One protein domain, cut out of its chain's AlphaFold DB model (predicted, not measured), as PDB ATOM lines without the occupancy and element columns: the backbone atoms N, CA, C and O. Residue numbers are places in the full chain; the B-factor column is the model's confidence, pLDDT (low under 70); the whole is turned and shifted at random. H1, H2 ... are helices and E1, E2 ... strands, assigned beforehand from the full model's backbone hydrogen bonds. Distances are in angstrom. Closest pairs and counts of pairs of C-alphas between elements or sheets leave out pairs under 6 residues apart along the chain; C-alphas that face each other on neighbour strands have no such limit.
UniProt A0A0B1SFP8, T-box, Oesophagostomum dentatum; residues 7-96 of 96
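AT A GLANCE: This is residues 7 to 96 of the 96 residues of the protein "T-box" of Oesophagostomum dentatum (UniProt A0A0B1SFP8). Picture a long, twisted ribbon of two antiparallel strands, E1 and E7, widened on E1's other side by the short E4; the hairpin of E2 and E3 makes one end of the long axis, and the little helix H1 lies at the opposite end. A small parallel pair, E5 and E6, sits loosely over one face of the ribbon, with E6 the nearer to E1. The printed part has 90 residues, with seven named strands and one named helix in the order E1 E2 E3 E4 H1 E5 E6 E7, and under half of the residues are in named elements. The largest sheet runs E4 - E1 - E7, antiparallel throughout, and the class is mostly strand. The whole is loose, with a radius of gyration of the C-alphas of 15.8 A, and elongated, with spans of 48 by 28 by 21 A.

HOW THE PARTS SIT: Start at E1, residues 7 to 15, the inner strand. Its antiparallel neighbour E7, residues 88 to 95, stands at 160 degrees to it; look for N 10 and O 93, 2.9 A apart, and N 91 and O 12, also 2.9 A apart, both within hydrogen-bond range. On the other side of E1 is the edge strand E4, residues 42 to 44, antiparallel at 143 degrees, with N 11 and O 43 within hydrogen-bond range at 2.8 A. This sheet is only just strongly twisted, its C-alphas lying up to 4.2 A off the best plane. H1, residues 53 to 57, only grazes the sheet with its residues 53 to 56; the closest C-alphas of E1 and H1 are those of Tyr 7 and Gly 53, 6.2 A apart. In H1 every O i to N i+4 pair is within hydrogen-bond range. E5, residues 67 to 69, and E6, residues 79 to 81, are parallel at 30 degrees, with N 80 and O 67 within hydrogen-bond range at 2.8 A. The closest C-alphas of E1 and E6 are those of Ile 13 and Val 80, 7.5 A apart, while E5 is apart from E1. E2, residues 19 to 24, and E3, residues 27 to 33, form a hairpin at 146 degrees, with N 22 and O 29 within hydrogen-bond range at 2.8 A; both are apart from E1 and E7.

IN THESE COORDINATES: Find C-alpha 7 at (-35.927, 14.626, 64.906); from there E1 runs 25.4 A to C-alpha 15 at (-39.771, 33.740, 48.680). E7 covers 21.6 A and ends at C-alpha 95, (-37.358, 20.234, 64.426). E2 measures 15.9 A and E3 18.3 A.

THE WHOLE: The C-alphas farthest apart are those of Ala 25 and Thr 52, at 50.1 A. The printed part has no cut, and no link is long. Mean pLDDT of the printed part is 85.8; look for values under 70 at residues 37 to 39, 48 to 49 and 96.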
ATOM      1  N   TYR A   7     -35.831  13.506  65.838       91.56
ATOM      2  CA  TYR A   7     -35.927  14.626  64.906       91.56
ATOM      3  C   TYR A   7     -37.071  14.426  63.914       91.56
ATOM      4  O   TYR A   7     -37.270  13.335  63.375       91.56
ATOM      5  N   ALA A   8     -37.760  15.520  63.598       91.44
ATOM      6  CA  ALA A   8     -38.607  15.640  62.418       91.44
ATOM      7  C   ALA A   8     -37.879  16.446  61.335       91.44
ATOM      8  O   ALA A   8     -37.315  17.505  61.623       91.44
ATOM      9  N   VAL A   9     -37.930  15.982  60.085       89.69
ATOM     10  CA  VAL A   9     -37.390  16.716  58.929       89.69
ATOM     11  C   VAL A   9     -38.531  17.341  58.141       89.69
ATOM     12  O   VAL A   9     -39.517  16.676  57.810       89.69
ATOM     13  N   MET A  10     -38.393  18.627  57.830       90.50
ATOM     14  CA  MET A  10     -39.363  19.388  57.052       90.50
ATOM     15  C   MET A  10     -38.673  20.131  55.911       90.50
ATOM     16  O   MET A  10     -37.567  20.650  56.078       90.50
ATOM     17  N   LEU A  11     -39.348  20.240  54.772       90.50
ATOM     18  CA  LEU A  11     -38.968  21.139  53.691       90.50
ATOM     19  C   LEU A  11     -39.734  22.448  53.840       90.50
ATOM     20  O   LEU A  11     -40.950  22.456  54.027       90.50
ATOM     21  N   ARG A  12     -39.028  23.565  53.714       86.75
ATOM     22  CA  ARG A  12     -39.636  24.879  53.573       86.75
ATOM     23  C   ARG A  12     -39.220  25.491  52.243       86.75
ATOM     24  O   ARG A  12     -38.041  25.483  51.897       86.75
ATOM     25  N   ILE A  13     -40.196  26.026  51.520       86.25
ATOM     26  CA  ILE A  13     -39.973  26.835  50.325       86.25
ATOM     27  C   ILE A  13     -40.490  28.234  50.636       86.25
ATOM     28  O   ILE A  13     -41.651  28.391  51.011       86.25
ATOM     29  N   GLU A  14     -39.623  29.232  50.525       83.62
ATOM     30  CA  GLU A  14     -39.943  30.623  50.840       83.62
ATOM     31  C   GLU A  14     -39.536  31.538  49.694       83.62
ATOM     32  O   GLU A  14     -38.622  31.239  48.920       83.62
ATOM     33  N   ARG A  15     -40.202  32.687  49.592       82.38
ATOM     34  CA  ARG A  15     -39.771  33.740  48.680       82.38
ATOM     35  C   ARG A  15     -38.444  34.320  49.146       82.38
ATOM     36  O   ARG A  15     -38.230  34.528  50.335       82.38
ATOM     37  N   VAL A  16     -37.579  34.618  48.185       87.50
ATOM     38  CA  VAL A  16     -36.331  35.346  48.454       87.50
ATOM     39  C   VAL A  16     -36.606  36.839  48.633       87.50
ATOM     40  O   VAL A  16     -35.921  37.507  49.400       87.50
ATOM     41  N   ASP A  17     -37.602  37.360  47.918       86.88
ATOM     42  CA  ASP A  17     -37.993  38.764  47.941       86.88
ATOM     43  C   ASP A  17     -39.462  38.953  47.521       86.88
ATOM     44  O   ASP A  17     -40.116  38.055  46.972       86.88
ATOM     45  N   ASP A  18     -39.958  40.169  47.743       87.19
ATOM     46  CA  ASP A  18     -41.309  40.600  47.384       87.19
ATOM     47  C   ASP A  18     -41.377  41.206  45.974       87.19
ATOM     48  O   ASP A  18     -42.208  42.077  45.709       87.19
ATOM     49  N   MET A  19     -40.508  40.787  45.046       89.00
ATOM     50  CA  MET A  19     -40.512  41.297  43.675       89.00
ATOM     51  C   MET A  19     -41.230  40.345  42.723       89.00
ATOM     52  O   MET A  19     -41.195  39.121  42.868       89.00
ATOM     53  N   ARG A  20     -41.904  40.925  41.730       90.81
ATOM     54  CA  ARG A  20     -42.387  40.194  40.558       90.81
ATOM     55  C   ARG A  20     -41.312  40.254  39.491       90.81
ATOM     56  O   ARG A  20     -40.780  41.329  39.233       90.81
ATOM     57  N   TYR A  21     -41.019  39.142  38.843       92.06
ATOM     58  CA  TYR A  21     -40.018  39.075  37.787       92.06
ATOM     59  C   TYR A  21     -40.671  38.999  36.403       92.06
ATOM     60  O   TYR A  21     -41.852  38.689  36.249       92.06
ATOM     61  N   LYS A  22     -39.901  39.312  35.367       93.50
ATOM     62  CA  LYS A  22     -40.245  39.047  33.970       93.50
ATOM     63  C   LYS A  22     -39.012  38.539  33.244       93.50
ATOM     64  O   LYS A  22     -37.902  38.951  33.573       93.50
ATOM     65  N   PHE A  23     -39.226  37.685  32.253       93.25
ATOM     66  CA  PHE A  23     -38.183  37.258  31.333       93.25
ATOM     67  C   PHE A  23     -38.423  37.913  29.977       93.25
ATOM     68  O   PHE A  23     -39.499  37.760  29.394       93.25
ATOM     69  N   SER A  24     -37.451  38.677  29.494       96.31
ATOM     70  CA  SER A  24     -37.534  39.384  28.215       96.31
ATOM     71  C   SER A  24     -36.151  39.491  27.598       96.31
ATOM     72  O   SER A  24     -35.204  39.831  28.298       96.31
ATOM     73  N   ALA A  25     -36.045  39.226  26.293       95.06
ATOM     74  CA  ALA A  25     -34.790  39.324  25.543       95.06
ATOM     75  C   ALA A  25     -33.620  38.514  26.147       95.06
ATOM     76  O   ALA A  25     -32.474  38.938  26.086       95.06
ATOM     77  N   GLY A  26     -33.905  37.339  26.718       95.94
ATOM     78  CA  GLY A  26     -32.876  36.464  27.292       95.94
ATOM     79  C   GLY A  26     -32.502  36.778  28.742       95.94
ATOM     80  O   GLY A  26     -31.713  36.039  29.325       95.94
ATOM     81  N   GLU A  27     -33.091  37.812  29.349       95.94
ATOM     82  CA  GLU A  27     -32.736  38.259  30.696       95.94
ATOM     83  C   GLU A  27     -33.943  38.338  31.636       95.94
ATOM     84  O   GLU A  27     -35.076  38.630  31.236       95.94
ATOM     85  N   TRP A  28     -33.681  38.095  32.922       93.88
ATOM     86  CA  TRP A  28     -34.642  38.301  34.000       93.88
ATOM     87  C   TRP A  28     -34.508  39.714  34.565       93.88
ATOM     88  O   TRP A  28     -33.417  40.146  34.917       93.88
ATOM     89  N   SER A  29     -35.627  40.419  34.715       94.69
ATOM     90  CA  SER A  29     -35.674  41.724  35.383       94.69
ATOM     91  C   SER A  29     -36.868  41.827  36.325       94.69
ATOM     92  O   SER A  29     -37.853  41.094  36.203       94.69
ATOM     93  N   THR A  30     -36.787  42.742  37.288       94.25
ATOM     94  CA  THR A  30     -37.898  43.042  38.193       94.25
ATOM     95  C   THR A  30     -38.981  43.822  37.452       94.25
ATOM     96  O   THR A  30     -38.689  44.710  36.653       94.25
ATOM     97  N   ASN A  31     -40.239  43.525  37.745       92.06
ATOM     98  CA  ASN A  31     -41.418  44.109  37.118       92.06
ATOM     99  C   ASN A  31     -42.462  44.503  38.173       92.06
ATOM    100  O   ASN A  31     -43.634  44.131  38.084       92.06
ATOM    101  N   GLY A  32     -42.004  45.238  39.187       90.81
ATOM    102  CA  GLY A  32     -42.829  45.759  40.273       90.81
ATOM    103  C   GLY A  32     -42.888  44.858  41.506       90.81
ATOM    104  O   GLY A  32     -42.123  43.900  41.655       90.81
ATOM    105  N   LYS A  33     -43.807  45.208  42.410       87.19
ATOM    106  CA  LYS A  33     -44.060  44.471  43.649       87.19
ATOM    107  C   LYS A  33     -44.786  43.159  43.338       87.19
ATOM    108  O   LYS A  33     -45.710  43.132  42.528       87.19
ATOM    109  N   GLY A  34     -44.340  42.080  43.966       82.00
ATOM    110  CA  GLY A  34     -44.984  40.777  43.910       82.00
ATOM    111  C   GLY A  34     -46.339  40.773  44.607       82.00
ATOM    112  O   GLY A  34     -46.617  41.600  45.476       82.00
ATOM    113  N   GLU A  35     -47.176  39.814  44.227       80.69
ATOM    114  CA  GLU A  35     -48.451  39.558  44.895       80.69
ATOM    115  C   GLU A  35     -48.220  39.152  46.359       80.69
ATOM    116  O   GLU A  35     -47.231  38.484  46.679       80.69
ATOM    117  N   LEU A  36     -49.131  39.570  47.243       71.12
ATOM    118  CA  LEU A  36     -49.169  39.111  48.630       71.12
ATOM    119  C   LEU A  36     -49.476  37.613  48.634       71.12
ATOM    120  O   LEU A  36     -50.525  37.199  48.145       71.12
ATOM    121  N   GLN A  37     -48.561  36.817  49.178       66.81
ATOM    122  CA  GLN A  37     -48.727  35.371  49.267       66.81
ATOM    123  C   GLN A  37     -49.132  34.911  50.659       66.81
ATOM    124  O   GLN A  37     -48.766  35.509  51.672       66.81
ATOM    125  N   THR A  38     -49.845  33.787  50.678       64.25
ATOM    126  CA  THR A  38     -50.098  32.993  51.875       64.25
ATOM    127  C   THR A  38     -48.773  32.581  52.520       64.25
ATOM    128  O   THR A  38     -47.795  32.295  51.831       64.25
ATOM    129  N   VAL A  39     -48.750  32.552  53.854       69.56
ATOM    130  CA  VAL A  39     -47.578  32.186  54.660       69.56
ATOM    131  C   VAL A  39     -46.975  30.862  54.178       69.56
ATOM    132  O   VAL A  39     -47.689  29.867  54.033       69.56
ATOM    133  N   SER A  40     -45.656  30.849  53.964       71.38
ATOM    134  CA  SER A  40     -44.893  29.658  53.583       71.38
ATOM    135  C   SER A  40     -45.180  28.492  54.534       71.38
ATOM    136  O   SER A  40     -44.949  28.590  55.742       71.38
ATOM    137  N   ARG A  41     -45.672  27.369  53.997       79.12
ATOM    138  CA  ARG A  41     -45.915  26.142  54.774       79.12
ATOM    139  C   ARG A  41     -44.642  25.300  54.875       79.12
ATOM    140  O   ARG A  41     -43.880  25.184  53.919       79.12
ATOM    141  N   SER A  42     -44.424  24.690  56.040       86.88
ATOM    142  CA  SER A  42     -43.441  23.616  56.209       86.88
ATOM    143  C   SER A  42     -44.070  22.282  55.825       86.88
ATOM    144  O   SER A  42     -45.101  21.917  56.389       86.88
ATOM    145  N   ILE A  43     -43.433  21.552  54.917       89.50
ATOM    146  CA  ILE A  43     -43.902  20.259  54.425       89.50
ATOM    147  C   ILE A  43     -43.160  19.144  55.163       89.50
ATOM    148  O   ILE A  43     -41.927  19.107  55.110       89.50
ATOM    149  N   PRO A  44     -43.863  18.235  55.854       89.62
ATOM    150  CA  PRO A  44     -43.225  17.091  56.489       89.62
ATOM    151  C   PRO A  44     -42.725  16.085  55.443       89.62
ATOM    152  O   PRO A  44     -43.309  15.936  54.370       89.62
ATOM    153  N   HIS A  45     -41.652  15.362  55.765       90.06
ATOM    154  CA  HIS A  45     -41.196  14.238  54.944       90.06
ATOM    155  C   HIS A  45     -42.284  13.152  54.824       90.06
ATOM    156  O   HIS A  45     -42.988  12.867  55.795       90.06
ATOM    157  N   HIS A  46     -42.408  12.506  53.657       85.44
ATOM    158  CA  HIS A  46     -43.511  11.577  53.370       85.44
ATOM    159  C   HIS A  46     -43.496  10.292  54.207       85.44
ATOM    160  O   HIS A  46     -44.540   9.672  54.387       85.44
ATOM    161  N   ASP A  47     -42.323   9.881  54.708       81.06
ATOM    162  CA  ASP A  47     -42.203   8.743  55.638       81.06
ATOM    163  C   ASP A  47     -42.831   9.049  57.005       81.06
ATOM    164  O   ASP A  47     -42.972   8.154  57.831       81.06
ATOM    165  N   GLY A  48     -43.222  10.307  57.246       66.00
ATOM    166  CA  GLY A  48     -44.209  10.667  58.258       66.00
ATOM    167  C   GLY A  48     -43.790  10.510  59.719       66.00
ATOM    168  O   GLY A  48     -44.622  10.757  60.587       66.00
ATOM    169  N   ALA A  49     -42.546  10.145  60.033       67.25
ATOM    170  CA  ALA A  49     -42.139   9.838  61.403       67.25
ATOM    171  C   ALA A  49     -41.079  10.797  61.951       67.25
ATOM    172  O   ALA A  49     -40.130  11.171  61.264       67.25
ATOM    173  N   VAL A  50     -41.232  11.145  63.231       85.81
ATOM    174  CA  VAL A  50     -40.098  11.521  64.075       85.81
ATOM    175  C   VAL A  50     -39.201  10.290  64.166       85.81
ATOM    176  O   VAL A  50     -39.664   9.225  64.566       85.81
ATOM    177  N   ASP A  51     -37.941  10.433  63.785       90.50
ATOM    178  CA  ASP A  51     -36.965   9.344  63.814       90.50
ATOM    179  C   ASP A  51     -35.679   9.819  64.493       90.50
ATOM    180  O   ASP A  51     -35.437  11.018  64.653       90.50
ATOM    181  N   THR A  52     -34.854   8.876  64.918       92.25
ATOM    182  CA  THR A  52     -33.560   9.156  65.531       92.25
ATOM    183  C   THR A  52     -32.629   9.854  64.545       92.25
ATOM    184  O   THR A  52     -32.652   9.599  63.336       92.25
ATOM    185  N   GLY A  53     -31.740  10.709  65.054       91.69
ATOM    186  CA  GLY A  53     -30.724  11.351  64.219       91.69
ATOM    187  C   GLY A  53     -29.882  10.336  63.440       91.69
ATOM    188  O   GLY A  53     -29.524  10.581  62.290       91.69
ATOM    189  N   ARG A  54     -29.616   9.166  64.033       93.94
ATOM    190  CA  ARG A  54     -28.906   8.059  63.386       93.94
ATOM    191  C   ARG A  54     -29.652   7.520  62.172       93.94
ATOM    192  O   ARG A  54     -29.039   7.365  61.121       93.94
ATOM    193  N   ALA A  55     -30.947   7.244  62.305       91.31
ATOM    194  CA  ALA A  55     -31.749   6.717  61.208       91.31
ATOM    195  C   ALA A  55     -31.835   7.710  60.042       91.31
ATOM    196  O   ALA A  55     -31.646   7.313  58.893       91.31
ATOM    197  N   TRP A  56     -32.009   9.005  60.334       90.00
ATOM    198  CA  TRP A  56     -31.999  10.054  59.312       90.00
ATOM    199  C   TRP A  56     -30.666  10.165  58.574       90.00
ATOM    200  O   TRP A  56     -30.659  10.327  57.359       90.00
ATOM    201  N   MET A  57     -29.542  10.059  59.284       91.44
ATOM    202  CA  MET A  57     -28.212  10.138  58.668       91.44
ATOM    203  C   MET A  57     -27.811   8.861  57.912       91.44
ATOM    204  O   MET A  57     -26.878   8.904  57.116       91.44
ATOM    205  N   ASN A  58     -28.493   7.733  58.139       92.81
ATOM    206  CA  ASN A  58     -28.164   6.444  57.522       92.81
ATOM    207  C   ASN A  58     -28.837   6.218  56.154       92.81
ATOM    208  O   ASN A  58     -28.554   5.227  55.483       92.81
ATOM    209  N   LYS A  59     -29.744   7.109  55.734       86.88
ATOM    210  CA  LYS A  59     -30.429   7.036  54.438       86.88
ATOM    211  C   LYS A  59     -30.465   8.398  53.754       86.88
ATOM    212  O   LYS A  59     -30.400   9.439  54.400       86.88
ATOM    213  N   THR A  60     -30.615   8.401  52.434       89.88
ATOM    214  CA  THR A  60     -30.947   9.627  51.700       89.88
ATOM    215  C   THR A  60     -32.358  10.081  52.077       89.88
ATOM    216  O   THR A  60     -33.292   9.283  52.061       89.88
ATOM    217  N   VAL A  61     -32.518  11.365  52.398       89.75
ATOM    218  CA  VAL A  61     -33.818  11.987  52.693       89.75
ATOM    219  C   VAL A  61     -34.354  12.635  51.417       89.75
ATOM    220  O   VAL A  61     -33.695  13.517  50.867       89.75
ATOM    221  N   SER A  62     -35.522  12.196  50.936       90.19
ATOM    222  CA  SER A  62     -36.096  12.614  49.647       90.19
ATOM    223  C   SER A  62     -37.428  13.342  49.828       90.19
ATOM    224  O   SER A  62     -38.309  12.893  50.551       90.19
ATOM    225  N   PHE A  63     -37.601  14.466  49.134       91.12
ATOM    226  CA  PHE A  63     -38.864  15.216  49.074       91.12
ATOM    227  C   PHE A  63     -39.509  15.115  47.682       91.12
ATOM    228  O   PHE A  63     -40.135  16.055  47.202       91.12
ATOM    229  N   ASP A  64     -39.353  13.968  47.021       91.69
ATOM    230  CA  ASP A  64     -39.855  13.687  45.667       91.69
ATOM    231  C   ASP A  64     -41.385  13.761  45.519       91.69
ATOM    232  O   ASP A  64     -41.893  13.992  44.422       91.69
ATOM    233  N   ARG A  65     -42.133  13.608  46.618       91.06
ATOM    234  CA  ARG A  65     -43.599  13.756  46.635       91.06
ATOM    235  C   ARG A  65     -44.076  15.205  46.723       91.06
ATOM    236  O   ARG A  65     -45.275  15.442  46.584       91.06
ATOM    237  N   VAL A  66     -43.177  16.163  46.954       91.50
ATOM    238  CA  VAL A  66     -43.537  17.583  47.023       91.50
ATOM    239  C   VAL A  66     -43.817  18.115  45.625       91.50
ATOM    240  O   VAL A  66     -43.010  17.946  44.711       91.50
ATOM    241  N   LYS A  67     -44.943  18.812  45.463       91.19
ATOM    242  CA  LYS A  67     -45.298  19.475  44.203       91.19
ATOM    243  C   LYS A  67     -45.413  20.977  44.385       91.19
ATOM    244  O   LYS A  67     -45.774  21.473  45.447       91.19
ATOM    245  N   VAL A  68     -45.136  21.702  43.310       89.25
ATOM    246  CA  VAL A  68     -45.351  23.146  43.231       89.25
ATOM    247  C   VAL A  68     -46.613  23.400  42.418       89.25
ATOM    248  O   VAL A  68     -46.781  22.842  41.335       89.25
ATOM    249  N   THR A  69     -47.490  24.251  42.936       88.12
ATOM    250  CA  THR A  69     -48.733  24.662  42.283       88.12
ATOM    251  C   THR A  69     -48.845  26.181  42.286       88.12
ATOM    252  O   THR A  69     -48.332  26.849  43.178       88.12
ATOM    253  N   ASN A  70     -49.518  26.749  41.290       87.12
ATOM    254  CA  ASN A  70     -49.891  28.163  41.289       87.12
ATOM    255  C   ASN A  70     -51.317  28.394  41.817       87.12
ATOM    256  O   ASN A  70     -51.746  29.541  41.958       87.12
ATOM    257  N   ASN A  71     -52.048  27.319  42.130       88.25
ATOM    258  CA  ASN A  71     -53.372  27.406  42.722       88.25
ATOM    259  C   ASN A  71     -53.256  27.809  44.202       88.25
ATOM    260  O   ASN A  71     -52.852  27.015  45.053       88.25
ATOM    261  N   GLN A  72     -53.631  29.052  44.511       83.25
ATOM    262  CA  GLN A  72     -53.588  29.591  45.877       83.25
ATOM    263  C   GLN A  72     -54.635  28.958  46.810       83.25
ATOM    264  O   GLN A  72     -54.535  29.111  48.022       83.25
ATOM    265  N   LEU A  73     -55.624  28.249  46.257       85.88
ATOM    266  CA  LEU A  73     -56.668  27.550  47.012       85.88
ATOM    267  C   LEU A  73     -56.353  26.059  47.216       85.88
ATOM    268  O   LEU A  73     -57.197  25.315  47.715       85.88
ATOM    269  N   ASP A  74     -55.166  25.607  46.801       87.12
ATOM    270  CA  ASP A  74     -54.741  24.222  46.975       87.12
ATOM    271  C   ASP A  74     -54.474  23.905  48.457       87.12
ATOM    272  O   ASP A  74     -53.728  24.597  49.163       87.12
ATOM    273  N   ASN A  75     -55.124  22.846  48.934       87.25
ATOM    274  CA  ASN A  75     -55.074  22.414  50.327       87.25
ATOM    275  C   ASN A  75     -54.336  21.084  50.510       87.25
ATOM    276  O   ASN A  75     -54.373  20.534  51.611       87.25
ATOM    277  N   ASP A  76     -53.670  20.567  49.475       90.00
ATOM    278  CA  ASP A  76     -52.879  19.350  49.612       90.00
ATOM    279  C   ASP A  76     -51.650  19.639  50.501       90.00
ATOM    280  O   ASP A  76     -50.914  20.603  50.265       90.00
ATOM    281  N   PRO A  77     -51.410  18.839  51.555       86.75
ATOM    282  CA  PRO A  77     -50.316  19.074  52.494       86.75
ATOM    283  C   PRO A  77     -48.915  18.915  51.879       86.75
ATOM    284  O   PRO A  77     -47.944  19.386  52.474       86.75
ATOM    285  N   PHE A  78     -48.794  18.277  50.712       89.19
ATOM    286  CA  PHE A  78     -47.538  18.112  49.976       89.19
ATOM    287  C   PHE A  78     -47.406  19.080  48.793       89.19
ATOM    288  O   PHE A  78     -46.412  19.031  48.063       89.19
ATOM    289  N   HIS A  79     -48.378  19.974  48.595       89.12
ATOM    290  CA  HIS A  79     -48.311  21.019  47.582       89.12
ATOM    291  C   HIS A  79     -47.859  22.357  48.181       89.12
ATOM    292  O   HIS A  79     -48.334  22.809  49.226       89.12
ATOM    293  N   VAL A  80     -46.956  23.038  47.475       87.62
ATOM    294  CA  VAL A  80     -46.569  24.424  47.758       87.62
ATOM    295  C   VAL A  80     -47.219  25.344  46.742       87.62
ATOM    296  O   VAL A  80     -46.873  25.312  45.560       87.62
ATOM    297  N   SER A  81     -48.125  26.196  47.217       86.12
ATOM    298  CA  SER A  81     -48.730  27.257  46.413       86.12
ATOM    299  C   SER A  81     -47.773  28.442  46.276       86.12
ATOM    300  O   SER A  81     -47.464  29.128  47.252       86.12
ATOM    301  N   LEU A  82     -47.309  28.709  45.058       83.31
ATOM    302  CA  LEU A  82     -46.400  29.807  44.731       83.31
ATOM    303  C   LEU A  82     -47.038  30.775  43.735       83.31
ATOM    304  O   LEU A  82     -47.770  30.374  42.834       83.31
ATOM    305  N   CYS A  83     -46.748  32.065  43.888       79.38
ATOM    306  CA  CYS A  83     -47.140  33.068  42.908       79.38
ATOM    307  C   CYS A  83     -46.192  33.001  41.717       79.38
ATOM    308  O   CYS A  83     -44.967  32.925  41.874       79.38
ATOM    309  N   ASN A  84     -46.764  33.089  40.519       78.38
ATOM    310  CA  ASN A  84     -45.995  33.100  39.284       78.38
ATOM    311  C   ASN A  84     -44.969  34.242  39.280       78.38
ATOM    312  O   ASN A  84     -45.227  35.341  39.773       78.38
ATOM    313  N   PHE A  85     -43.820  33.982  38.654       78.56
ATOM    314  CA  PHE A  85     -42.728  34.945  38.496       78.56
ATOM    315  C   PHE A  85     -42.147  35.476  39.815       78.56
ATOM    316  O   PHE A  85     -41.782  36.648  39.909       78.56
ATOM    317  N   SER A  86     -42.041  34.611  40.820       79.75
ATOM    318  CA  SER A  86     -41.365  34.903  42.087       79.75
ATOM    319  C   SER A  86     -40.060  34.114  42.186       79.75
ATOM    320  O   SER A  86     -39.978  32.983  41.707       79.75
ATOM    321  N   ARG A  87     -39.041  34.690  42.832       83.31
ATOM    322  CA  ARG A  87     -37.801  33.977  43.164       83.31
ATOM    323  C   ARG A  87     -37.965  33.252  44.500       83.31
ATOM    324  O   ARG A  87     -38.378  33.871  45.482       83.31
ATOM    325  N   ILE A  88     -37.626  31.963  44.540       81.38
ATOM    326  CA  ILE A  88     -37.791  31.103  45.721       81.38
ATOM    327  C   ILE A  88     -36.461  30.530  46.211       81.38
ATOM    328  O   ILE A  88     -35.525  30.355  45.433       81.38
ATOM    329  N   SER A  89     -36.405  30.235  47.504       82.62
ATOM    330  CA  SER A  89     -35.346  29.473  48.160       82.62
ATOM    331  C   SER A  89     -35.947  28.240  48.826       82.62
ATOM    332  O   SER A  89     -37.072  28.282  49.329       82.62
ATOM    333  N   CYS A  90     -35.185  27.149  48.837       82.88
ATOM    334  CA  CYS A  90     -35.561  25.892  49.468       82.88
ATOM    335  C   CYS A  90     -34.625  25.624  50.650       82.88
ATOM    336  O   CYS A  90     -33.406  25.632  50.488       82.88
ATOM    337  N   ALA A  91     -35.191  25.342  51.822       82.44
ATOM    338  CA  ALA A  91     -34.443  25.004  53.027       82.44
ATOM    339  C   ALA A  91     -35.024  23.753  53.693       82.44
ATOM    340  O   ALA A  91     -36.221  23.678  53.974       82.44
ATOM    341  N   ALA A  92     -34.167  22.776  53.992       79.69
ATOM    342  CA  ALA A  92     -34.521  21.656  54.856       79.69
ATOM    343  C   ALA A  92     -34.264  22.055  56.315       79.69
ATOM    344  O   ALA A  92     -33.179  22.525  56.655       79.69
ATOM    345  N   THR A  93     -35.264  21.887  57.178       78.62
ATOM    346  CA  THR A  93     -35.168  22.194  58.611       78.62
ATOM    347  C   THR A  93     -35.432  20.958  59.455       78.62
ATOM    348  O   THR A  93     -36.313  20.153  59.154       78.62
ATOM    349  N   PHE A  94     -34.671  20.840  60.539       76.06
ATOM    350  CA  PHE A  94     -34.830  19.806  61.553       76.06
ATOM    351  C   PHE A  94     -35.532  20.424  62.763       76.06
ATOM    352  O   PHE A  94     -35.079  21.453  63.266       76.06
ATOM    353  N   LYS A  95     -36.636  19.825  63.212       73.25
ATOM    354  CA  LYS A  95     -37.358  20.234  64.426       73.25
ATOM    355  C   LYS A  95     -37.343  19.121  65.474       73.25
ATOM    356  O   LYS A  95     -37.259  17.944  65.115       73.25
ATOM    357  N   PHE A  96     -37.445  19.536  66.732       58.59
ATOM    358  CA  PHE A  96     -37.521  18.733  67.951       58.59
ATOM    359  C   PHE A  96     -38.694  19.231  68.797       58.59
ATOM    360  O   PHE A  96     -38.923  20.466  68.792       58.59
TER     361      PHE A  96